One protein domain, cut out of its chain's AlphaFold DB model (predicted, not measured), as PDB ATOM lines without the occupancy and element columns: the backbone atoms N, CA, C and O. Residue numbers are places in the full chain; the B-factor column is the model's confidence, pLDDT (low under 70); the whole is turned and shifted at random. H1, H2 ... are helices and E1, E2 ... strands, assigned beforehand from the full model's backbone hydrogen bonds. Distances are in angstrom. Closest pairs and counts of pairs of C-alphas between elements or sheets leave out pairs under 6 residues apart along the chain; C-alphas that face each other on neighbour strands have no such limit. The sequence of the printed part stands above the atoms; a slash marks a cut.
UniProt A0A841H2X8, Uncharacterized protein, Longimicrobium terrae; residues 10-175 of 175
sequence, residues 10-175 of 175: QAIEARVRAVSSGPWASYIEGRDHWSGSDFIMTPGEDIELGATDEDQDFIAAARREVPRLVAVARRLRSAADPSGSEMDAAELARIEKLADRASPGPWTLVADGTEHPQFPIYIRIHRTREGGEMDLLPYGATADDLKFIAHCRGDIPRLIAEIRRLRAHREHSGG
ATOM      1  N   GLN A  10     145.946 146.667 190.738       96.38
ATOM      2  CA  GLN A  10     146.458 145.771 189.701       96.38
ATOM      3  C   GLN A  10     147.855 145.263 190.060       96.38
ATOM      4  O   GLN A  10     148.119 144.066 189.914       96.38
ATOM      5  N   ALA A  11     148.719 146.138 190.578       96.88
ATOM      6  CA  ALA A  11     150.033 145.752 191.079       96.88
ATOM      7  C   ALA A  11     149.931 144.797 192.281       96.88
ATOM      8  O   ALA A  11     150.645 143.793 192.322       96.88
ATOM      9  N   ILE A  12     149.017 145.058 193.225       97.88
ATOM     10  CA  ILE A  12     148.781 144.163 194.373       97.88
ATOM     11  C   ILE A  12     148.312 142.784 193.894       97.88
ATOM     12  O   ILE A  12     148.850 141.761 194.310       97.88
ATOM     13  N   GLU A  13     147.351 142.730 192.972       96.81
ATOM     14  CA  GLU A  13     146.887 141.460 192.411       96.81
ATOM     15  C   GLU A  13     147.967 140.707 191.642       96.81
ATOM     16  O   GLU A  13     147.986 139.480 191.664       96.81
ATOM     17  N   ALA A  14     148.848 141.420 190.938       97.88
ATOM     18  CA  ALA A  14     149.962 140.789 190.247       97.88
ATOM     19  C   ALA A  14     150.876 140.061 191.242       97.88
ATOM     20  O   ALA A  14     151.225 138.911 190.990       97.88
ATOM     21  N   ARG A  15     151.162 140.668 192.404       97.75
ATOM     22  CA  ARG A  15     151.896 140.000 193.493       97.75
ATOM     23  C   ARG A  15     151.139 138.789 194.037       97.75
ATOM     24  O   ARG A  15     151.726 137.725 194.170       97.75
ATOM     25  N   VAL A  16     149.828 138.912 194.269       97.31
ATOM     26  CA  VAL A  16     148.968 137.799 194.733       97.31
ATOM     27  C   VAL A  16     148.919 136.627 193.744       97.31
ATOM     28  O   VAL A  16     148.729 135.485 194.158       97.31
ATOM     29  N   ARG A  17     149.050 136.886 192.439       97.19
ATOM     30  CA  ARG A  17     149.110 135.831 191.415       97.19
ATOM     31  C   ARG A  17     150.488 135.178 191.300       97.19
ATOM     32  O   ARG A  17     150.548 134.048 190.836       97.19
ATOM     33  N   ALA A  18     151.553 135.898 191.651       97.38
ATOM     34  CA  ALA A  18     152.932 135.427 191.529       97.38
ATOM     35  C   ALA A  18     153.416 134.653 192.766       97.38
ATOM     36  O   ALA A  18     154.192 133.717 192.625       97.38
ATOM     37  N   VAL A  19     152.942 135.028 193.962       96.75
ATOM     38  CA  VAL A  19     153.226 134.319 195.221       96.75
ATOM     39  C   VAL A  19     152.763 132.862 195.147       96.75
ATOM     40  O   VAL A  19     151.741 132.557 194.516       96.75
ATOM     41  N   SER A  20     153.481 131.968 195.828       96.00
ATOM     42  CA  SER A  20     153.145 130.548 195.911       96.00
ATOM     43  C   SER A  20     151.691 130.320 196.346       96.00
ATOM     44  O   SER A  20     151.012 131.161 196.963       96.00
ATOM     45  N   SER A  21     151.149 129.172 195.943       93.94
ATOM     46  CA  SER A  21     149.764 128.816 196.243       93.94
ATOM     47  C   SER A  21     149.524 128.805 197.752       93.94
ATOM     48  O   SER A  21     150.337 128.293 198.509       93.94
ATOM     49  N   GLY A  22     148.386 129.348 198.183       91.06
ATOM     50  CA  GLY A  22     147.896 129.119 199.540       91.06
ATOM     51  C   GLY A  22     147.232 127.738 199.681       91.06
ATOM     52  O   GLY A  22     147.040 127.048 198.678       91.06
ATOM     53  N   PRO A  23     146.792 127.366 200.894       95.44
ATOM     54  CA  PRO A  23     146.853 128.165 202.119       95.44
ATOM     55  C   PRO A  23     148.272 128.266 202.684       95.44
ATOM     56  O   PRO A  23     149.070 127.356 202.517       95.44
ATOM     57  N   TRP A  24     148.558 129.379 203.358       98.00
ATOM     58  CA  TRP A  24     149.713 129.500 204.245       98.00
ATOM     59  C   TRP A  24     149.211 129.428 205.684       98.00
ATOM     60  O   TRP A  24     148.217 130.085 206.015       98.00
ATOM     61  N   ALA A  25     149.862 128.630 206.525       97.81
ATOM     62  CA  ALA A  25     149.484 128.450 207.923       97.81
ATOM     63  C   ALA A  25     150.710 128.579 208.828       97.81
ATOM     64  O   ALA A  25     151.705 127.907 208.605       97.81
ATOM     65  N   SER A  26     150.628 129.447 209.834       97.81
ATOM     66  CA  SER A  26     151.680 129.616 210.838       97.81
ATOM     67  C   SER A  26     151.641 128.455 211.832       97.81
ATOM     68  O   SER A  26     150.570 128.159 212.368       97.81
ATOM     69  N   TYR A  27     152.791 127.832 212.068       97.69
ATOM     70  CA  TYR A  27     153.035 126.851 213.118       97.69
ATOM     71  C   TYR A  27     154.167 127.367 214.005       97.69
ATOM     72  O   TYR A  27     155.270 127.619 213.522       97.69
ATOM     73  N   ILE A  28     153.856 127.565 215.285       96.88
ATOM     74  CA  ILE A  28     154.800 128.037 216.301       96.88
ATOM     75  C   ILE A  28     155.072 126.918 217.314       96.88
ATOM     76  O   ILE A  28     154.136 126.293 217.836       96.88
ATOM     77  N   GLU A  29     156.340 126.673 217.624       94.62
ATOM     78  CA  GLU A  29     156.780 125.684 218.599       94.62
ATOM     79  C   GLU A  29     156.290 126.073 220.003       94.62
ATOM     80  O   GLU A  29     156.333 127.220 220.438       94.62
ATOM     81  N   GLY A  30     155.749 125.102 220.734       95.00
ATOM     82  CA  GLY A  30     155.122 125.305 222.039       95.00
ATOM     83  C   GLY A  30     153.688 125.844 221.981       95.00
ATOM     84  O   GLY A  30     152.982 125.758 222.989       95.00
ATOM     85  N   ARG A  31     153.224 126.337 220.824       96.44
ATOM     86  CA  ARG A  31     151.836 126.776 220.599       96.44
ATOM     87  C   ARG A  31     151.040 125.776 219.762       96.44
ATOM     88  O   ARG A  31     149.965 125.354 220.181       96.44
ATOM     89  N   ASP A  32     151.586 125.401 218.608       95.88
ATOM     90  CA  ASP A  32     150.919 124.598 217.575       95.88
ATOM     91  C   ASP A  32     151.570 123.211 217.393       95.88
ATOM     92  O   ASP A  32     150.923 122.273 216.925       95.88
ATOM     93  N   HIS A  33     152.837 123.057 217.795       92.00
ATOM     94  CA  HIS A  33     153.579 121.790 217.830       92.00
ATOM     95  C   HIS A  33     154.596 121.775 218.986       92.00
ATOM     96  O   HIS A  33     154.735 122.756 219.707       92.00
ATOM     97  N   TRP A  34     155.288 120.651 219.206       92.62
ATOM     98  CA  TRP A  34     156.129 120.431 220.403       92.62
ATOM     99  C   TRP A  34     157.631 120.267 220.139       92.62
ATOM    100  O   TRP A  34     158.384 120.065 221.088       92.62
ATOM    101  N   SER A  35     158.059 120.265 218.879       89.81
ATOM    102  CA  SER A  35     159.472 120.139 218.515       89.81
ATOM    103  C   SER A  35     159.723 120.741 217.134       89.81
ATOM    104  O   SER A  35     158.886 120.545 216.248       89.81
ATOM    105  N   GLY A  36     160.865 121.403 216.947       89.50
ATOM    106  CA  GLY A  36     161.342 121.907 215.651       89.50
ATOM    107  C   GLY A  36     161.535 123.422 215.656       89.50
ATOM    108  O   GLY A  36     161.498 124.038 216.710       89.50
ATOM    109  N   SER A  37     161.762 124.018 214.491       91.69
ATOM    110  CA  SER A  37     161.679 125.472 214.312       91.69
ATOM    111  C   SER A  37     160.235 125.904 214.058       91.69
ATOM    112  O   SER A  37     159.400 125.087 213.672       91.69
ATOM    113  N   ASP A  38     159.954 127.190 214.263       96.56
ATOM    114  CA  ASP A  38     158.734 127.841 213.788       96.56
ATOM    115  C   ASP A  38     158.735 127.914 212.257       96.56
ATOM    116  O   ASP A  38     159.762 128.221 211.639       96.56
ATOM    117  N   PHE A  39     157.582 127.676 211.633       97.19
ATOM    118  CA  PHE A  39     157.466 127.720 210.176       97.19
ATOM    119  C   PHE A  39     156.075 128.125 209.691       97.19
ATOM    120  O   PHE A  39     155.051 127.940 210.354       97.19
ATOM    121  N   ILE A  40     156.024 128.639 208.465       98.00
ATOM    122  CA  ILE A  40     154.789 128.774 207.700       98.00
ATOM    123  C   ILE A  40     154.663 127.567 206.785       98.00
ATOM    124  O   ILE A  40     155.397 127.433 205.809       98.00
ATOM    125  N   MET A  41     153.673 126.729 207.058       97.44
ATOM    126  CA  MET A  41     153.309 125.631 206.181       97.44
ATOM    127  C   MET A  41     152.688 126.171 204.896       97.44
ATOM    128  O   MET A  41     151.729 126.955 204.940       97.44
ATOM    129  N   THR A  42     153.191 125.712 203.754       96.94
ATOM    130  CA  THR A  42     152.609 125.970 202.431       96.94
ATOM    131  C   THR A  42     152.257 124.640 201.746       96.94
ATOM    132  O   THR A  42     152.602 123.577 202.253       96.94
ATOM    133  N   PRO A  43     151.555 124.631 200.595       95.00
ATOM    134  CA  PRO A  43     151.405 123.412 199.796       95.00
ATOM    135  C   PRO A  43     152.715 122.937 199.144       95.00
ATOM    136  O   PRO A  43     152.745 121.837 198.595       95.00
ATOM    137  N   GLY A  44     153.739 123.796 199.110       92.81
ATOM    138  CA  GLY A  44     155.079 123.507 198.610       92.81
ATOM    139  C   GLY A  44     156.042 123.239 199.762       92.81
ATOM    140  O   GLY A  44     155.756 122.417 200.625       92.81
ATOM    141  N   GLU A  45     157.188 123.917 199.756       94.50
ATOM    142  CA  GLU A  45     158.122 123.877 200.885       94.50
ATOM    143  C   GLU A  45     157.616 124.747 202.042       94.50
ATOM    144  O   GLU A  45     156.981 125.789 201.832       94.50
ATOM    145  N   ASP A  46     157.886 124.302 203.267       96.44
ATOM    146  CA  ASP A  46     157.640 125.096 204.465       96.44
ATOM    147  C   ASP A  46     158.599 126.288 204.493       96.44
ATOM    148  O   ASP A  46     159.755 126.181 204.079       96.44
ATOM    149  N   ILE A  47     158.106 127.433 204.964       96.50
ATOM    150  CA  ILE A  47     158.890 128.663 205.035       96.50
ATOM    151  C   ILE A  47     159.352 128.894 206.473       96.50
ATOM    152  O   ILE A  47     158.541 129.234 207.335       96.50
ATOM    153  N   GLU A  48     160.655 128.785 206.718       95.38
ATOM    154  CA  GLU A  48     161.276 129.126 208.003       95.38
ATOM    155  C   GLU A  48     161.790 130.569 207.956       95.38
ATOM    156  O   GLU A  48     162.607 130.921 207.105       95.38
ATOM    157  N   LEU A  49     161.294 131.435 208.845       90.12
ATOM    158  CA  LEU A  49     161.542 132.882 208.770       90.12
ATOM    159  C   LEU A  49     162.633 133.389 209.718       90.12
ATOM    160  O   LEU A  49     163.295 134.381 209.406       90.12
ATOM    161  N   GLY A  50     162.756 132.772 210.900       86.38
ATOM    162  CA  GLY A  50     163.499 133.350 212.027       86.38
ATOM    163  C   GLY A  50     162.890 134.662 212.549       86.38
ATOM    164  O   GLY A  50     163.620 135.523 213.041       86.38
ATOM    165  N   ALA A  51     161.574 134.838 212.388       88.94
ATOM    166  CA  ALA A  51     160.824 136.025 212.799       88.94
ATOM    167  C   ALA A  51     160.175 135.837 214.182       88.94
ATOM    168  O   ALA A  51     160.262 134.768 214.777       88.94
ATOM    169  N   THR A  52     159.509 136.872 214.696       94.44
ATOM    170  CA  THR A  52     158.623 136.723 215.862       94.44
ATOM    171  C   THR A  52     157.325 136.008 215.477       94.44
ATOM    172  O   THR A  52     156.900 136.074 214.318       94.44
ATOM    173  N   ASP A  53     156.638 135.412 216.458       96.62
ATOM    174  CA  ASP A  53     155.303 134.825 216.287       96.62
ATOM    175  C   ASP A  53     154.333 135.804 215.607       96.62
ATOM    176  O   ASP A  53     153.574 135.429 214.714       96.62
ATOM    177  N   GLU A  54     154.360 137.082 216.011       97.00
ATOM    178  CA  GLU A  54     153.518 138.130 215.431       97.00
ATOM    179  C   GLU A  54     153.791 138.374 213.945       97.00
ATOM    180  O   GLU A  54     152.842 138.527 213.168       97.00
ATOM    181  N   ASP A  55     155.063 138.429 213.548       97.19
ATOM    182  CA  ASP A  55     155.453 138.633 212.156       97.19
ATOM    183  C   ASP A  55     155.074 137.418 211.310       97.19
ATOM    184  O   ASP A  55     154.493 137.570 210.232       97.19
ATOM    185  N   GLN A  56     155.314 136.210 211.826       97.69
ATOM    186  CA  GLN A  56     154.953 134.968 211.151       97.69
ATOM    187  C   GLN A  56     153.433 134.835 210.957       97.69
ATOM    188  O   GLN A  56     152.966 134.562 209.846       97.69
ATOM    189  N   ASP A  57     152.642 135.079 212.004       98.19
ATOM    190  CA  ASP A  57     151.179 135.036 211.935       98.19
ATOM    191  C   ASP A  57     150.627 136.072 210.946       98.19
ATOM    192  O   ASP A  57     149.691 135.786 210.188       98.19
ATOM    193  N   PHE A  58     151.210 137.276 210.926       98.38
ATOM    194  CA  PHE A  58     150.853 138.312 209.964       98.38
ATOM    195  C   PHE A  58     151.136 137.870 208.524       98.38
ATOM    196  O   PHE A  58     150.256 137.997 207.667       98.38
ATOM    197  N   ILE A  59     152.317 137.307 208.258       97.81
ATOM    198  CA  ILE A  59     152.711 136.825 206.928       97.81
ATOM    199  C   ILE A  59     151.777 135.714 206.446       97.81
ATOM    200  O   ILE A  59     151.235 135.796 205.337       97.81
ATOM    201  N   ALA A  60     151.540 134.699 207.280       98.12
ATOM    202  CA  ALA A  60     150.665 133.583 206.937       98.12
ATOM    203  C   ALA A  60     149.239 134.071 206.631       98.12
ATOM    204  O   ALA A  60     148.633 133.693 205.623       98.12
ATOM    205  N   ALA A  61     148.705 134.980 207.453       98.12
ATOM    206  CA  ALA A  61     147.385 135.552 207.221       98.12
ATOM    207  C   ALA A  61     147.331 136.421 205.959       98.12
ATOM    208  O   ALA A  61     146.336 136.360 205.232       98.12
ATOM    209  N   ALA A  62     148.376 137.199 205.656       98.06
ATOM    210  CA  ALA A  62     148.410 138.092 204.499       98.06
ATOM    211  C   ALA A  62     148.087 137.355 203.192       98.06
ATOM    212  O   ALA A  62     147.341 137.878 202.359       98.06
ATOM    213  N   ARG A  63     148.547 136.104 203.042       97.62
ATOM    214  CA  ARG A  63     148.259 135.271 201.864       97.62
ATOM    215  C   ARG A  63     146.760 135.064 201.614       97.62
ATOM    216  O   ARG A  63     146.349 134.956 200.454       97.62
ATOM    217  N   ARG A  64     145.952 135.020 202.679       96.25
ATOM    218  CA  ARG A  64     144.481 134.947 202.633       96.25
ATOM    219  C   ARG A  64     143.842 136.331 202.574       96.25
ATOM    220  O   ARG A  64     142.898 136.528 201.812       96.25
ATOM    221  N   GLU A  65     144.312 137.280 203.378       97.56
ATOM    222  CA  GLU A  65     143.595 138.546 203.562       97.56
ATOM    223  C   GLU A  65     143.798 139.532 202.406       97.56
ATOM    224  O   GLU A  65     142.841 140.198 202.016       97.56
ATOM    225  N   VAL A  66     144.986 139.595 201.789       97.50
ATOM    226  CA  VAL A  66     145.251 140.510 200.661       97.50
ATOM    227  C   VAL A  66     144.275 140.295 199.490       97.50
ATOM    228  O   VAL A  66     143.625 141.269 199.098       97.50
ATOM    229  N   PRO A  67     144.082 139.076 198.936       96.56
ATOM    230  CA  PRO A  67     143.100 138.872 197.866       96.56
ATOM    231  C   PRO A  67     141.667 139.243 198.274       96.56
ATOM    232  O   PRO A  67     140.934 139.814 197.463       96.56
ATOM    233  N   ARG A  68     141.261 138.966 199.522       95.69
ATOM    234  CA  ARG A  68     139.917 139.313 200.021       95.69
ATOM    235  C   ARG A  68     139.727 140.830 200.095       95.69
ATOM    236  O   ARG A  68     138.724 141.344 199.601       95.69
ATOM    237  N   LEU A  69     140.702 141.551 200.648       96.94
ATOM    238  CA  LEU A  69     140.695 143.014 200.730       96.94
ATOM    239  C   LEU A  69     140.650 143.661 199.339       96.94
ATOM    240  O   LEU A  69     139.849 144.564 199.100       96.94
ATOM    241  N   VAL A  70     141.458 143.168 198.397       95.75
ATOM    242  CA  VAL A  70     141.444 143.630 197.001       95.75
ATOM    243  C   VAL A  70     140.069 143.427 196.361       95.75
ATOM    244  O   VAL A  70     139.551 144.348 195.723       95.75
ATOM    245  N   ALA A  71     139.453 142.255 196.544       93.50
ATOM    246  CA  ALA A  71     138.129 141.965 195.999       93.50
ATOM    247  C   ALA A  71     137.065 142.932 196.544       93.50
ATOM    248  O   ALA A  71     136.261 143.465 195.774       93.50
ATOM    249  N   VAL A  72     137.092 143.217 197.851       93.00
ATOM    250  CA  VAL A  72     136.202 144.204 198.483       93.00
ATOM    251  C   VAL A  72     136.451 145.604 197.916       93.00
ATOM    252  O   VAL A  72     135.502 146.263 197.491       93.00
ATOM    253  N   ALA A  73     137.710 146.046 197.838       93.06
ATOM    254  CA  ALA A  73     138.065 147.356 197.292       93.06
ATOM    255  C   ALA A  73     137.601 147.518 195.833       93.06
ATOM    256  O   ALA A  73     137.032 148.551 195.479       93.06
ATOM    257  N   ARG A  74     137.758 146.489 194.987       92.06
ATOM    258  CA  ARG A  74     137.263 146.509 193.601       92.06
ATOM    259  C   ARG A  74     135.749 146.614 193.515       92.06
ATOM    260  O   ARG A  74     135.253 147.469 192.787       92.06
ATOM    261  N   ARG A  75     135.010 145.798 194.269       88.69
ATOM    262  CA  ARG A  75     133.535 145.865 194.300       88.69
ATOM    263  C   ARG A  75     133.055 147.257 194.725       88.69
ATOM    264  O   ARG A  75     132.156 147.826 194.105       88.69
ATOM    265  N   LEU A  76     133.713 147.843 195.728       89.25
ATOM    266  CA  LEU A  76     133.430 149.200 196.189       89.25
ATOM    267  C   LEU A  76     133.782 150.284 195.150       89.25
ATOM    268  O   LEU A  76     133.086 151.299 195.077       89.25
ATOM    269  N   ARG A  77     134.795 150.080 194.302       89.56
ATOM    270  CA  ARG A  77     135.108 150.993 193.187       89.56
ATOM    271  C   ARG A  77     134.134 150.860 192.012       89.56
ATOM    272  O   ARG A  77     133.763 151.868 191.429       89.56
ATOM    273  N   SER A  78     133.679 149.649 191.694       86.44
ATOM    274  CA  SER A  78     132.850 149.377 190.506       86.44
ATOM    275  C   SER A  78     131.343 149.613 190.686       86.44
ATOM    276  O   SER A  78     130.580 149.249 189.800       86.44
ATOM    277  N   ALA A  79     130.888 150.155 191.823       72.50
ATOM    278  CA  ALA A  79     129.456 150.301 192.153       72.50
ATOM    279  C   ALA A  79     128.635 148.989 192.109       72.50
ATOM    280  O   ALA A  79     127.407 149.030 192.125       72.50
ATOM    281  N   ALA A  80     129.297 147.825 192.098       65.31
ATOM    282  CA  ALA A  80     128.639 146.525 192.133       65.31
ATOM    283  C   ALA A  80     128.003 146.262 193.513       65.31
ATOM    284  O   ALA A  80     128.478 146.785 194.527       65.31
ATOM    285  N   ASP A  81     126.923 145.474 193.499       60.34
ATOM    286  CA  ASP A  81     125.964 145.192 194.580       60.34
ATOM    287  C   ASP A  81     126.542 145.257 196.020       60.34
ATOM    288  O   ASP A  81     127.456 144.496 196.357       60.34
ATOM    289  N   PRO A  82     126.014 146.142 196.893       55.00
ATOM    290  CA  PRO A  82     126.451 146.284 198.283       55.00
ATOM    291  C   PRO A  82     126.014 145.136 199.211       55.00
ATOM    292  O   PRO A  82     126.519 145.054 200.330       55.00
ATOM    293  N   SER A  83     125.105 144.255 198.783       54.00
ATOM    294  CA  SER A  83     124.560 143.178 199.625       54.00
ATOM    295  C   SER A  83     125.475 141.946 199.752       54.00
ATOM    296  O   SER A  83     125.282 141.126 200.645       54.00
ATOM    297  N   GLY A  84     126.540 141.851 198.945       50.69
ATOM    298  CA  GLY A  84     127.538 140.769 198.989       50.69
ATOM    299  C   GLY A  84     128.690 140.975 199.988       50.69
ATOM    300  O   GLY A  84     129.846 140.692 199.659       50.69
ATOM    301  N   SER A  85     128.429 141.537 201.173       57.81
ATOM    302  CA  SER A  85     129.466 141.833 202.177       57.81
ATOM    303  C   SER A  85     130.002 140.565 202.857       57.81
ATOM    304  O   SER A  85     129.500 140.156 203.897       57.81
ATOM    305  N   GLU A  86     131.087 139.992 202.335       68.38
ATOM    306  CA  GLU A  86     131.842 138.929 203.029       68.38
ATOM    307  C   GLU A  86     132.852 139.461 204.071       68.38
ATOM    308  O   GLU A  86     133.507 138.670 204.749       68.38
ATOM    309  N   MET A  87     133.023 140.786 204.205       85.19
ATOM    310  CA  MET A  87     133.977 141.381 205.155       85.19
ATOM    311  C   MET A  87     133.391 142.620 205.835       85.19
ATOM    312  O   MET A  87     133.357 143.705 205.252       85.19
ATOM    313  N   ASP A  88     132.919 142.465 207.067       88.62
ATOM    314  CA  ASP A  88     132.326 143.544 207.857       88.62
ATOM    315  C   ASP A  88     133.387 144.447 208.531       88.62
ATOM    316  O   ASP A  88     134.588 144.368 208.256       88.62
ATOM    317  N   ALA A  89     132.938 145.386 209.368       90.25
ATOM    318  CA  ALA A  89     133.830 146.282 210.103       90.25
ATOM    319  C   ALA A  89     134.674 145.552 211.166       90.25
ATOM    320  O   ALA A  89     135.811 145.959 211.412       90.25
ATOM    321  N   ALA A  90     134.140 144.488 211.772       93.12
ATOM    322  CA  ALA A  90     134.837 143.715 212.794       93.12
ATOM    323  C   ALA A  90     135.977 142.894 212.177       93.12
ATOM    324  O   ALA A  90     137.083 142.878 212.716       93.12
ATOM    325  N   GLU A  91     135.751 142.291 211.010       94.56
ATOM    326  CA  GLU A  91     136.778 141.562 210.270       94.56
ATOM    327  C   GLU A  91     137.889 142.503 209.783       94.56
ATOM    328  O   GLU A  91     139.066 142.188 209.952       94.56
ATOM    329  N   LEU A  92     137.560 143.704 209.281       95.75
ATOM    330  CA  LEU A  92     138.587 144.710 208.958       95.75
ATOM    331  C   LEU A  92     139.416 145.105 210.186       95.75
ATOM    332  O   LEU A  92     140.637 145.199 210.086       95.75
ATOM    333  N   ALA A  93     138.774 145.315 211.338       96.56
ATOM    334  CA  ALA A  93     139.470 145.648 212.580       96.56
ATOM    335  C   ALA A  93     140.360 144.496 213.076       96.56
ATOM    336  O   ALA A  93     141.443 144.737 213.605       96.56
ATOM    337  N   ARG A  94     139.948 143.237 212.872       97.62
ATOM    338  CA  ARG A  94     140.770 142.060 213.187       97.62
ATOM    339  C   ARG A  94     142.025 142.008 212.317       97.62
ATOM    340  O   ARG A  94     143.108 141.758 212.842       97.62
ATOM    341  N   ILE A  95     141.884 142.242 211.011       97.75
ATOM    342  CA  ILE A  95     143.013 142.258 210.069       97.75
ATOM    343  C   ILE A  95     143.959 143.426 210.386       97.75
ATOM    344  O   ILE A  95     145.172 143.241 210.398       97.75
ATOM    345  N   GLU A  96     143.421 144.605 210.703       97.88
ATOM    346  CA  GLU A  96     144.219 145.762 211.126       97.88
ATOM    347  C   GLU A  96     145.001 145.471 212.408       97.88
ATOM    348  O   GLU A  96     146.213 145.657 212.441       97.88
ATOM    349  N   LYS A  97     144.345 144.906 213.429       97.94
ATOM    350  CA  LYS A  97     145.004 144.525 214.684       97.94
ATOM    351  C   LYS A  97     146.137 143.522 214.463       97.94
ATOM    352  O   LYS A  97     147.142 143.580 215.164       97.94
ATOM    353  N   LEU A  98     145.981 142.596 213.517       97.12
ATOM    354  CA  LEU A  98     147.053 141.675 213.148       97.12
ATOM    355  C   LEU A  98     148.239 142.425 212.520       97.12
ATOM    356  O   LEU A  98     149.377 142.197 212.915       97.12
ATOM    357  N   ALA A  99     147.972 143.361 211.605       96.62
ATOM    358  CA  ALA A  99     149.002 144.198 210.987       96.62
ATOM    359  C   ALA A  99     149.707 145.140 211.983       96.62
ATOM    360  O   ALA A  99     150.878 145.467 211.791       96.62
ATOM    361  N   ASP A 100     149.013 145.578 213.034       95.88
ATOM    362  CA  ASP A 100     149.564 146.441 214.084       95.88
ATOM    363  C   ASP A 100     150.467 145.697 215.073       95.88
ATOM    364  O   ASP A 100     151.332 146.320 215.689       95.88
ATOM    365  N   ARG A 101     150.259 144.384 215.243       95.50
ATOM    366  CA  ARG A 101     151.108 143.526 216.084       95.50
ATOM    367  C   ARG A 101     152.429 143.171 215.410       95.50
ATOM    368  O   ARG A 101     153.417 143.000 216.114       95.50
ATOM    369  N   ALA A 102     152.430 143.069 214.083       96.25
ATOM    370  CA  ALA A 102     153.639 142.838 213.308       96.25
ATOM    371  C   ALA A 102     154.607 144.027 213.410       96.25
ATOM    372  O   ALA A 102     154.199 145.192 213.522       96.25
ATOM    373  N   SER A 103     155.896 143.725 213.288       95.44
ATOM    374  CA  SER A 103     157.004 144.665 213.224       95.44
ATOM    375  C   SER A 103     156.688 145.831 212.280       95.44
ATOM    376  O   SER A 103     156.100 145.637 211.203       95.44
ATOM    377  N   PRO A 104     157.016 147.078 212.660       93.38
ATOM    378  CA  PRO A 104     156.689 148.249 211.860       93.38
ATOM    379  C   PRO A 104     157.278 148.174 210.447       93.38
ATOM    380  O   PRO A 104     158.380 147.680 210.223       93.38
ATOM    381  N   GLY A 105     156.513 148.693 209.486       89.88
ATOM    382  CA  GLY A 105     157.009 148.912 208.133       89.88
ATOM    383  C   GLY A 105     157.955 150.124 208.045       89.88
ATOM    384  O   GLY A 105     157.974 150.950 208.959       89.88
ATOM    385  N   PRO A 106     158.670 150.282 206.919       93.19
ATOM    386  CA  PRO A 106     158.619 149.416 205.743       93.19
ATOM    387  C   PRO A 106     159.350 148.087 205.965       93.19
ATOM    388  O   PRO A 106     160.342 148.022 206.680       93.19
ATOM    389  N   TRP A 107     158.847 147.033 205.327       96.12
ATOM    390  CA  TRP A 107     159.591 145.790 205.150       96.12
ATOM    391  C   TRP A 107     160.242 145.854 203.778       96.12
ATOM    392  O   TRP A 107     159.557 146.016 202.766       96.12
ATOM    393  N   THR A 108     161.567 145.810 203.745       95.75
ATOM    394  CA  THR A 108     162.339 146.146 202.549       95.75
ATOM    395  C   THR A 108     162.936 144.887 201.953       95.75
ATOM    396  O   THR A 108     163.708 144.200 202.612       95.75
ATOM    397  N   LEU A 109     162.601 144.593 200.698       95.81
ATOM    398  CA  LEU A 109     163.268 143.540 199.944       95.81
ATOM    399  C   LEU A 109     164.695 143.988 199.615       95.81
ATOM    400  O   LEU A 109     164.882 144.990 198.924       95.81
ATOM    401  N   VAL A 110     165.685 143.232 200.073       95.06
ATOM    402  CA  VAL A 110     167.094 143.428 199.728       95.06
ATOM    403  C   VAL A 110     167.511 142.303 198.791       95.06
ATOM    404  O   VAL A 110     167.172 141.151 199.038       95.06
ATOM    405  N   ALA A 111     168.186 142.636 197.687       91.69
ATOM    406  CA  ALA A 111     168.525 141.691 196.614       91.69
ATOM    407  C   ALA A 111     169.943 141.904 196.043       91.69
ATOM    408  O   ALA A 111     170.207 141.570 194.888       91.69
ATOM    409  N   ASP A 112     170.840 142.531 196.810       86.56
ATOM    410  CA  ASP A 112     172.208 142.833 196.365       86.56
ATOM    411  C   ASP A 112     173.216 141.703 196.642       86.56
ATOM    412  O   ASP A 112     174.307 141.701 196.073       86.56
ATOM    413  N   GLY A 113     172.848 140.727 197.482       80.44
ATOM    414  CA  GLY A 113     173.688 139.591 197.861       80.44
ATOM    415  C   GLY A 113     174.972 139.935 198.615       80.44
ATOM    416  O   GLY A 113     175.850 139.078 198.726       80.44
ATOM    417  N   THR A 114     175.111 141.161 199.123       86.06
ATOM    418  CA  THR A 114     176.353 141.636 199.746       86.06
ATOM    419  C   THR A 114     176.482 141.207 201.205       86.06
ATOM    420  O   THR A 114     177.554 140.769 201.618       86.06
ATOM    421  N   GLU A 115     175.396 141.292 201.974       87.75
ATOM    422  CA  GLU A 115     175.401 141.001 203.412       87.75
ATOM    423  C   GLU A 115     175.195 139.513 203.718       87.75
ATOM    424  O   GLU A 115     175.845 138.962 204.607       87.75
ATOM    425  N   HIS A 116     174.354 138.841 202.928       86.69
ATOM    426  CA  HIS A 116     174.055 137.416 203.073       86.69
ATOM    427  C   HIS A 116     174.360 136.664 201.769       86.69
ATOM    428  O   HIS A 116     173.454 136.420 200.974       86.69
ATOM    429  N   PRO A 117     175.615 136.234 201.521       85.25
ATOM    430  CA  PRO A 117     175.980 135.566 200.265       85.25
ATOM    431  C   PRO A 117     175.214 134.263 199.991       85.25
ATOM    432  O   PRO A 117     175.045 133.872 198.839       85.25
ATOM    433  N   GLN A 118     174.756 133.581 201.047       84.00
ATOM    434  CA  GLN A 118     173.958 132.349 200.956       84.00
ATOM    435  C   GLN A 118     172.456 132.625 200.775       84.00
ATOM    436  O   GLN A 118     171.730 131.752 200.310       84.00
ATOM    437  N   PHE A 119     172.008 133.843 201.094       85.75
ATOM    438  CA  PHE A 119     170.622 134.298 200.990       85.75
ATOM    439  C   PHE A 119     170.594 135.641 200.256       85.75
ATOM    440  O   PHE A 119     170.372 136.685 200.868       85.75
ATOM    441  N   PRO A 120     170.861 135.649 198.936       86.75
ATOM    442  CA  PRO A 120     171.096 136.889 198.204       86.75
ATOM    443  C   PRO A 120     169.854 137.777 198.091       86.75
ATOM    444  O   PRO A 120     169.971 138.932 197.685       86.75
ATOM    445  N   ILE A 121     168.683 137.236 198.437       92.00
ATOM    446  CA  ILE A 121     167.429 137.962 198.551       92.00
ATOM    447  C   ILE A 121     166.852 137.698 199.945       92.00
ATOM    448  O   ILE A 121     166.669 136.543 200.322       92.00
ATOM    449  N   TYR A 122     166.563 138.760 200.690       94.19
ATOM    450  CA  TYR A 122     166.017 138.703 202.048       94.19
ATOM    451  C   TYR A 122     165.137 139.926 202.337       94.19
ATOM    452  O   TYR A 122     165.009 140.824 201.497       94.19
ATOM    453  N   ILE A 123     164.492 139.964 203.506       95.94
ATOM    454  CA  ILE A 123     163.624 141.081 203.902       95.94
ATOM    455  C   ILE A 123     164.192 141.750 205.144       95.94
ATOM    456  O   ILE A 123     164.292 141.128 206.195       95.94
ATOM    457  N   ARG A 124     164.511 143.036 205.039       95.38
ATOM    458  CA  ARG A 124     164.928 143.864 206.168       95.38
ATOM    459  C   ARG A 124     163.721 144.508 206.832       95.38
ATOM    460  O   ARG A 124     162.928 145.179 206.165       95.38
ATOM    461  N   ILE A 125     163.606 144.328 208.143       94.81
ATOM    462  CA  ILE A 125     162.542 144.893 208.976       94.81
ATOM    463  C   ILE A 125     163.123 145.721 210.126       94.81
ATOM    464  O   ILE A 125     164.268 145.533 210.546       94.81
ATOM    465  N   HIS A 126     162.300 146.609 210.679       91.50
ATOM    466  CA  HIS A 126     162.576 147.271 211.951       91.50
ATOM    467  C   HIS A 126     161.819 146.550 213.068       91.50
ATOM    468  O   HIS A 126     160.604 146.415 212.990       91.50
ATOM    469  N   ARG A 127     162.513 146.125 214.129       84.56
ATOM    470  CA  ARG A 127     161.918 145.414 215.276       84.56
ATOM    471  C   ARG A 127     160.968 146.294 216.076       84.56
ATOM    472  O   ARG A 127     159.974 145.824 216.614       84.56
ATOM    473  N   THR A 128     161.288 147.580 216.194       85.00
ATOM    474  CA  THR A 128     160.474 148.547 216.934       85.00
ATOM    475  C   THR A 128     160.358 149.853 216.162       85.00
ATOM    476  O   THR A 128     161.129 150.117 215.239       85.00
ATOM    477  N   ARG A 129     159.411 150.710 216.564       75.31
ATOM    478  CA  ARG A 129     159.305 152.072 216.010       75.31
ATOM    479  C   ARG A 129     160.507 152.947 216.372       75.31
ATOM    480  O   ARG A 129     160.776 153.918 215.678       75.31
ATOM    481  N   GLU A 130     161.197 152.607 217.456       78.31
ATOM    482  CA  GLU A 130     162.367 153.321 217.971       78.31
ATOM    483  C   GLU A 130     163.670 152.844 217.308       78.31
ATOM    484  O   GLU A 130     164.709 153.484 217.455       78.31
ATOM    485  N   GLY A 131     163.609 151.755 216.533       77.38
ATOM    486  CA  GLY A 131     164.712 151.217 215.746       77.38
ATOM    487  C   GLY A 131     165.018 149.748 216.047       77.38
ATOM    488  O   GLY A 131     164.207 149.012 216.619       77.38
ATOM    489  N   GLY A 132     166.214 149.329 215.632       85.56
ATOM    490  CA  GLY A 132     166.678 147.943 215.668       85.56
ATOM    491  C   GLY A 132     166.306 147.207 214.388       85.56
ATOM    492  O   GLY A 132     165.135 146.968 214.131       85.56
ATOM    493  N   GLU A 133     167.302 146.846 213.586       91.19
ATOM    494  CA  GLU A 133     167.089 146.106 212.340       91.19
ATOM    495  C   GLU A 133     167.159 144.594 212.585       91.19
ATOM    496  O   GLU A 133     167.777 144.105 213.545       91.19
ATOM    497  N   MET A 134     166.448 143.860 211.740       92.25
ATOM    498  CA  MET A 134     166.478 142.408 211.648       92.25
ATOM    499  C   MET A 134     166.293 142.028 210.182       92.25
ATOM    500  O   MET A 134     165.467 142.618 209.485       92.25
ATOM    501  N   ASP A 135     167.052 141.033 209.742       94.19
ATOM    502  CA  ASP A 135     166.891 140.439 208.424       94.19
ATOM    503  C   ASP A 135     166.121 139.132 208.581       94.19
ATOM    504  O   ASP A 135     166.552 138.229 209.296       94.19
ATOM    505  N   LEU A 136     164.966 139.053 207.930       93.81
ATOM    506  CA  LEU A 136     164.227 137.815 207.754       93.81
ATOM    507  C   LEU A 136     164.860 137.067 206.585       93.81
ATOM    508  O   LEU A 136     165.010 137.645 205.504       93.81
ATOM    509  N   LEU A 137     165.197 135.797 206.801       92.19
ATOM    510  CA  LEU A 137     165.845 134.915 205.828       92.19
ATOM    511  C   LEU A 137     164.892 133.750 205.515       92.19
ATOM    512  O   LEU A 137     165.067 132.677 206.085       92.19
ATOM    513  N   PRO A 138     163.859 133.948 204.670       90.56
ATOM    514  CA  PRO A 138     162.752 133.008 204.521       90.56
ATOM    515  C   PRO A 138     163.207 131.773 203.736       90.56
ATOM    516  O   PRO A 138     163.106 131.726 202.508       90.56
ATOM    517  N   TYR A 139     163.769 130.787 204.428       93.00
ATOM    518  CA  TYR A 139     164.187 129.530 203.818       93.00
ATOM    519  C   TYR A 139     162.950 128.784 203.312       93.00
ATOM    520  O   TYR A 139     161.938 128.784 203.996       93.00
ATOM    521  N   GLY A 140     163.008 128.205 202.109       93.31
ATOM    522  CA  GLY A 140     161.855 127.563 201.453       93.31
ATOM    523  C   GLY A 140     160.929 128.518 200.682       93.31
ATOM    524  O   GLY A 140     160.038 128.075 199.960       93.31
ATOM    525  N   ALA A 141     161.150 129.836 200.763       95.19
ATOM    526  CA  ALA A 141     160.369 130.819 200.015       95.19
ATOM    527  C   ALA A 141     160.996 131.157 198.649       95.19
ATOM    528  O   ALA A 141     162.211 131.293 198.493       95.19
ATOM    529  N   THR A 142     160.153 131.370 197.641       95.31
ATOM    530  CA  THR A 142     160.566 131.853 196.318       95.31
ATOM    531  C   THR A 142     160.798 133.367 196.312       95.31
ATOM    532  O   THR A 142     160.286 134.107 197.152       95.31
ATOM    533  N   ALA A 143     161.495 133.886 195.295       95.12
ATOM    534  CA  ALA A 143     161.678 135.333 195.142       95.12
ATOM    535  C   ALA A 143     160.348 136.114 195.044       95.12
ATOM    536  O   ALA A 143     160.287 137.279 195.443       95.12
ATOM    537  N   ASP A 144     159.287 135.499 194.515       97.00
ATOM    538  CA  ASP A 144     157.965 136.126 194.446       97.00
ATOM    539  C   ASP A 144     157.225 136.078 195.791       97.00
ATOM    540  O   ASP A 144     156.505 137.028 196.112       97.00
ATOM    541  N   ASP A 145     157.483 135.065 196.626       97.62
ATOM    542  CA  ASP A 145     157.037 135.048 198.022       97.62
ATOM    543  C   ASP A 145     157.667 136.199 198.806       97.62
ATOM    544  O   ASP A 145     156.949 136.971 199.439       97.62
ATOM    545  N   LEU A 146     158.985 136.404 198.687       96.69
ATOM    546  CA  LEU A 146     159.671 137.503 199.373       96.69
ATOM    547  C   LEU A 146     159.138 138.879 198.942       96.69
ATOM    548  O   LEU A 146     158.909 139.748 199.786       96.69
ATOM    549  N   LYS A 147     158.884 139.083 197.641       97.00
ATOM    550  CA  LYS A 147     158.240 140.315 197.147       97.00
ATOM    551  C   LYS A 147     156.854 140.495 197.763       97.00
ATOM    552  O   LYS A 147     156.512 141.595 198.188       97.00
ATOM    553  N   PHE A 148     156.039 139.442 197.796       98.00
ATOM    554  CA  PHE A 148     154.707 139.512 198.390       98.00
ATOM    555  C   PHE A 148     154.769 139.871 199.881       98.00
ATOM    556  O   PHE A 148     154.062 140.784 200.307       98.00
ATOM    557  N   ILE A 149     155.647 139.213 200.642       97.25
ATOM    558  CA  ILE A 149     155.846 139.438 202.078       97.25
ATOM    559  C   ILE A 149     156.297 140.878 202.355       97.25
ATOM    560  O   ILE A 149     155.700 141.562 203.184       97.25
ATOM    561  N   ALA A 150     157.300 141.381 201.632       97.31
ATOM    562  CA  ALA A 150     157.787 142.748 201.820       97.31
ATOM    563  C   ALA A 150     156.679 143.790 201.565       97.31
ATOM    564  O   ALA A 150     156.508 144.751 202.318       97.31
ATOM    565  N   HIS A 151     155.869 143.578 200.524       97.19
ATOM    566  CA  HIS A 151     154.811 144.513 200.155       97.19
ATOM    567  C   HIS A 151     153.562 144.424 201.041       97.19
ATOM    568  O   HIS A 151     152.918 145.454 201.271       97.19
ATOM    569  N   CYS A 152     153.204 143.247 201.570       95.75
ATOM    570  CA  CYS A 152     151.948 143.076 202.307       95.75
ATOM    571  C   CYS A 152     151.879 143.955 203.567       95.75
ATOM    572  O   CYS A 152     150.795 144.439 203.913       95.75
ATOM    573  N   ARG A 153     153.033 144.267 204.179       95.75
ATOM    574  CA  ARG A 153     153.131 145.169 205.335       95.75
ATOM    575  C   ARG A 153     152.599 146.573 205.057       95.75
ATOM    576  O   ARG A 153     152.028 147.191 205.960       95.75
ATOM    577  N   GLY A 154     152.785 147.069 203.834       95.25
ATOM    578  CA  GLY A 154     152.255 148.353 203.375       95.25
ATOM    579  C   GLY A 154     150.898 148.230 202.680       95.25
ATOM    580  O   GLY A 154     150.033 149.088 202.862       95.25
ATOM    581  N   ASP A 155     150.685 147.161 201.911       97.19
ATOM    582  CA  ASP A 155     149.459 146.964 201.136       97.19
ATOM    583  C   ASP A 155     148.230 146.797 202.038       97.19
ATOM    584  O   ASP A 155     147.196 147.410 201.768       97.19
ATOM    585  N   ILE A 156     148.323 146.014 203.122       97.56
ATOM    586  CA  ILE A 156     147.176 145.722 204.001       97.56
ATOM    587  C   ILE A 156     146.611 146.998 204.652       97.56
ATOM    588  O   ILE A 156     145.420 147.264 204.454       97.56
ATOM    589  N   PRO A 157     147.404 147.839 205.351       97.06
ATOM    590  CA  PRO A 157     146.888 149.090 205.908       97.06
ATOM    591  C   PRO A 157     146.279 150.016 204.847       97.06
ATOM    592  O   PRO A 157     145.220 150.606 205.066       97.06
ATOM    593  N   ARG A 158     146.900 150.111 203.661       96.69
ATOM    594  CA  ARG A 158     146.395 150.953 202.565       96.69
ATOM    595  C   ARG A 158     145.078 150.430 201.987       96.69
ATOM    596  O   ARG A 158     144.192 151.229 201.691       96.69
ATOM    597  N   LEU A 159     144.927 149.113 201.850       97.38
ATOM    598  CA  LEU A 159     143.680 148.473 201.424       97.38
ATOM    599  C   LEU A 159     142.551 148.722 202.429       97.38
ATOM    600  O   LEU A 159     141.447 149.083 202.028       97.38
ATOM    601  N   ILE A 160     142.824 148.579 203.730       96.94
ATOM    602  CA  ILE A 160     141.846 148.846 204.795       96.94
ATOM    603  C   ILE A 160     141.410 150.317 204.770       96.94
ATOM    604  O   ILE A 160     140.210 150.604 204.796       96.94
ATOM    605  N   ALA A 161     142.365 151.247 204.668       95.88
ATOM    606  CA  ALA A 161     142.082 152.677 204.569       95.88
ATOM    607  C   ALA A 161     141.219 153.007 203.339       95.88
ATOM    608  O   ALA A 161     140.234 153.736 203.452       95.88
ATOM    609  N   GLU A 162     141.529 152.415 202.182       95.00
ATOM    610  CA  GLU A 162     140.752 152.602 200.954       95.00
ATOM    611  C   GLU A 162     139.321 152.068 201.087       95.00
ATOM    612  O   GLU A 162     138.368 152.743 200.698       95.00
ATOM    613  N   ILE A 163     139.139 150.883 201.677       94.19
ATOM    614  CA  ILE A 163     137.808 150.306 201.913       94.19
ATOM    615  C   ILE A 163     136.977 151.218 202.822       94.19
ATOM    616  O   ILE A 163     135.817 151.498 202.513       94.19
ATOM    617  N   ARG A 164     137.565 151.720 203.916       94.06
ATOM    618  CA  ARG A 164     136.901 152.669 204.825       94.06
ATOM    619  C   ARG A 164     136.520 153.963 204.110       94.06
ATOM    620  O   ARG A 164     135.374 154.395 204.216       94.06
ATOM    621  N   ARG A 165     137.438 154.536 203.325       93.00
ATOM    622  CA  ARG A 165     137.196 155.750 202.529       93.00
ATOM    623  C   ARG A 165     136.036 155.565 201.548       93.00
ATOM    624  O   ARG A 165     135.159 156.423 201.465       93.00
ATOM    625  N   LEU A 166     136.010 154.447 200.819       91.31
ATOM    626  CA  LEU A 166     134.957 154.143 199.845       91.31
ATOM    627  C   LEU A 166     133.590 153.930 200.510       91.31
ATOM    628  O   LEU A 166     132.579 154.370 199.965       91.31
ATOM    629  N   ARG A 167     133.546 153.283 201.681       90.56
ATOM    630  CA  ARG A 167     132.310 153.127 202.468       90.56
ATOM    631  C   ARG A 167     131.772 154.477 202.935       90.56
ATOM    632  O   ARG A 167     130.624 154.789 202.636       90.56
ATOM    633  N   ALA A 168     132.628 155.308 203.531       90.25
ATOM    634  CA  ALA A 168     132.248 156.644 203.981       90.25
ATOM    635  C   ALA A 168     131.706 157.501 202.825       90.25
ATOM    636  O   ALA A 168     130.646 158.104 202.952       90.25
ATOM    637  N   HIS A 169     132.364 157.514 201.660       88.94
ATOM    638  CA  HIS A 169     131.878 158.270 200.498       88.94
ATOM    639  C   HIS A 169     130.460 157.852 200.070       88.94
ATOM    640  O   HIS A 169     129.657 158.695 199.672       88.94
ATOM    641  N   ARG A 170     130.133 156.557 200.139       84.44
ATOM    642  CA  ARG A 170     128.808 156.038 199.762       84.44
ATOM    643  C   ARG A 170     127.726 156.401 200.774       84.44
ATOM    644  O   ARG A 170     126.634 156.753 200.352       84.44
ATOM    645  N   GLU A 171     128.040 156.372 202.066       83.25
ATOM    646  CA  GLU A 171     127.128 156.837 203.124       83.25
ATOM    647  C   GLU A 171     126.756 158.316 202.932       83.25
ATOM    648  O   GLU A 171     125.598 158.680 203.092       83.25
ATOM    649  N   HIS A 172     127.710 159.147 202.496       80.12
ATOM    650  CA  HIS A 172     127.478 160.571 202.223       80.12
ATOM    651  C   HIS A 172     126.804 160.851 200.867       80.12
ATOM    652  O   HIS A 172     126.230 161.917 200.695       80.12
ATOM    653  N   SER A 173     126.892 159.936 199.891       74.81
ATOM    654  CA  SER A 173     126.286 160.106 198.551       74.81
ATOM    655  C   SER A 173     124.876 159.510 198.435       74.81
ATOM    656  O   SER A 173     124.223 159.697 197.412       74.81
ATOM    657  N   GLY A 174     124.447 158.726 199.428       61.28
ATOM    658  CA  GLY A 174     123.153 158.036 199.461       61.28
ATOM    659  C   GLY A 174     122.116 158.645 200.409       61.28
ATOM    660  O   GLY A 174     121.059 158.037 200.577       61.28
ATOM    661  N   GLY A 175     122.414 159.789 201.037       45.06
ATOM    662  CA  GLY A 175     121.486 160.590 201.848       45.06
ATOM    663  C   GLY A 175     121.159 161.910 201.167       45.06
ATOM    664  O   GLY A 175     119.999 162.352 201.304       45.06
TER     665      GLY A 175
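Overview. This is residues 10 to 175 of the 175 residues of an uncharacterized protein of Longimicrobium terrae (UniProt A0A841H2X8). Three helices, H2, H3 and H4, cross one another in a bundle that makes the core, and toward one end of it two small sheets pack on the first parts of the two long helices: the hairpin E1 and E2 on residues 53 to 64 of H2, and the antiparallel sheet E3, E4, E5 on residues 143 to 153 of H4. The short helix H1 packs on both H2 and H4, and the last part of H4 reaches the other end of the long axis. The printed part has 166 residues, with four named helices and five named strands in the order H1, E1, E2, H2, H3, E3, E4, E5, H4, and its class is mixed, helices and strands. It is compact, with a radius of gyration of the C-alphas of 17.2 A, though elongated in outline, spanning 58 by 35 by 32 A.

Arrangement. H1, residues 10 to 18, comes first. E1, residues 25 to 27, and E2, residues 39 to 41, form an antiparallel hairpin, with N 27 and O 39 at 2.8 A. Next, H2, residues 53 to 77, has a kink of 49 degrees near residue 64. The closest C-alphas of E1 and H2 are those of Ala 25 and Ala 60, 5.4 A apart. H1 touches residues 63 to 70 of H2 alone, at a steep tilt of 49 degrees, and the closest C-alphas are those of Val 16 and Pro 67, 6.7 A apart. H3, residues 89 to 101, makes a helical hairpin with H2: they touch, closest at the C-alphas of Glu 54 and Arg 101, 5.9 A apart, and run opposite ways at a steep tilt of 38 degrees. E3, residues 108 to 110, E4, residues 122 to 128, and E5, residues 131 to 136, form a meander, each strand the antiparallel neighbour of the one before. N 108 and O 124 are 2.8 A apart, and N 127 and O 132 are 2.8 A apart. H4, residues 143 to 173, has a kink of 49 degrees near residue 154. H4 is on this sheet, over E3 and E4, along the strands at 25 degrees to E3 on the local plane; helix and sheet make two layers. The closest C-alphas of E3 and H4 are those of Thr 108 and Ala 150, 5.7 A apart. H4 touches H2, the same way at a steep tilt of 44 degrees, with the C-alphas of Ala 73 and Ile 163 closest at 5.5 A. With residues 153 to 160 alone it touches H3, closest at the C-alphas of Leu 92 and Ile 160, 6.7 A apart. H2, H3 and H4 are an up and down bundle, each helix running against the one before it in the chain. H4 touches H1 too, with the C-alphas of Arg 15 and Phe 148 closest at 5.7 A. Every O i to N i+4 pair is within hydrogen-bond range in H1 and H3, against 17 of 21 in H2 and 24 of 27 in H4.

Along the chain. H1 begins at C-alpha 10, at (146.458, 145.771, 189.701), and measures 12.3 A from first to last C-alpha. E1 and E2 measure 6.5 A and 6.1 A. H2 begins at C-alpha 53, at (155.303, 134.825, 216.287), and is 34.7 A long; H3 is 18.5 A long. E3, E4 and E5 measure 6.2 A, 18.7 A and 15.6 A. H4, the longest helix, measures 43.3 A and ends at C-alpha 173, at (126.286, 160.106, 198.551).

Size, cuts and confidence. The two C-alphas farthest apart are those of Pro 117 and Gly 175, 60.0 A. The printed part has no cut and ends at Gly 175, the chain's last residue. The links E1 to E2, E2 to H2, H2 to H3 and E3 to E4 are long, with 11 residues each, and the link E4 to E5 is tight. The mean pLDDT of the printed part is 91.4; residues 80 to 86 and 174 to 175 are under 70.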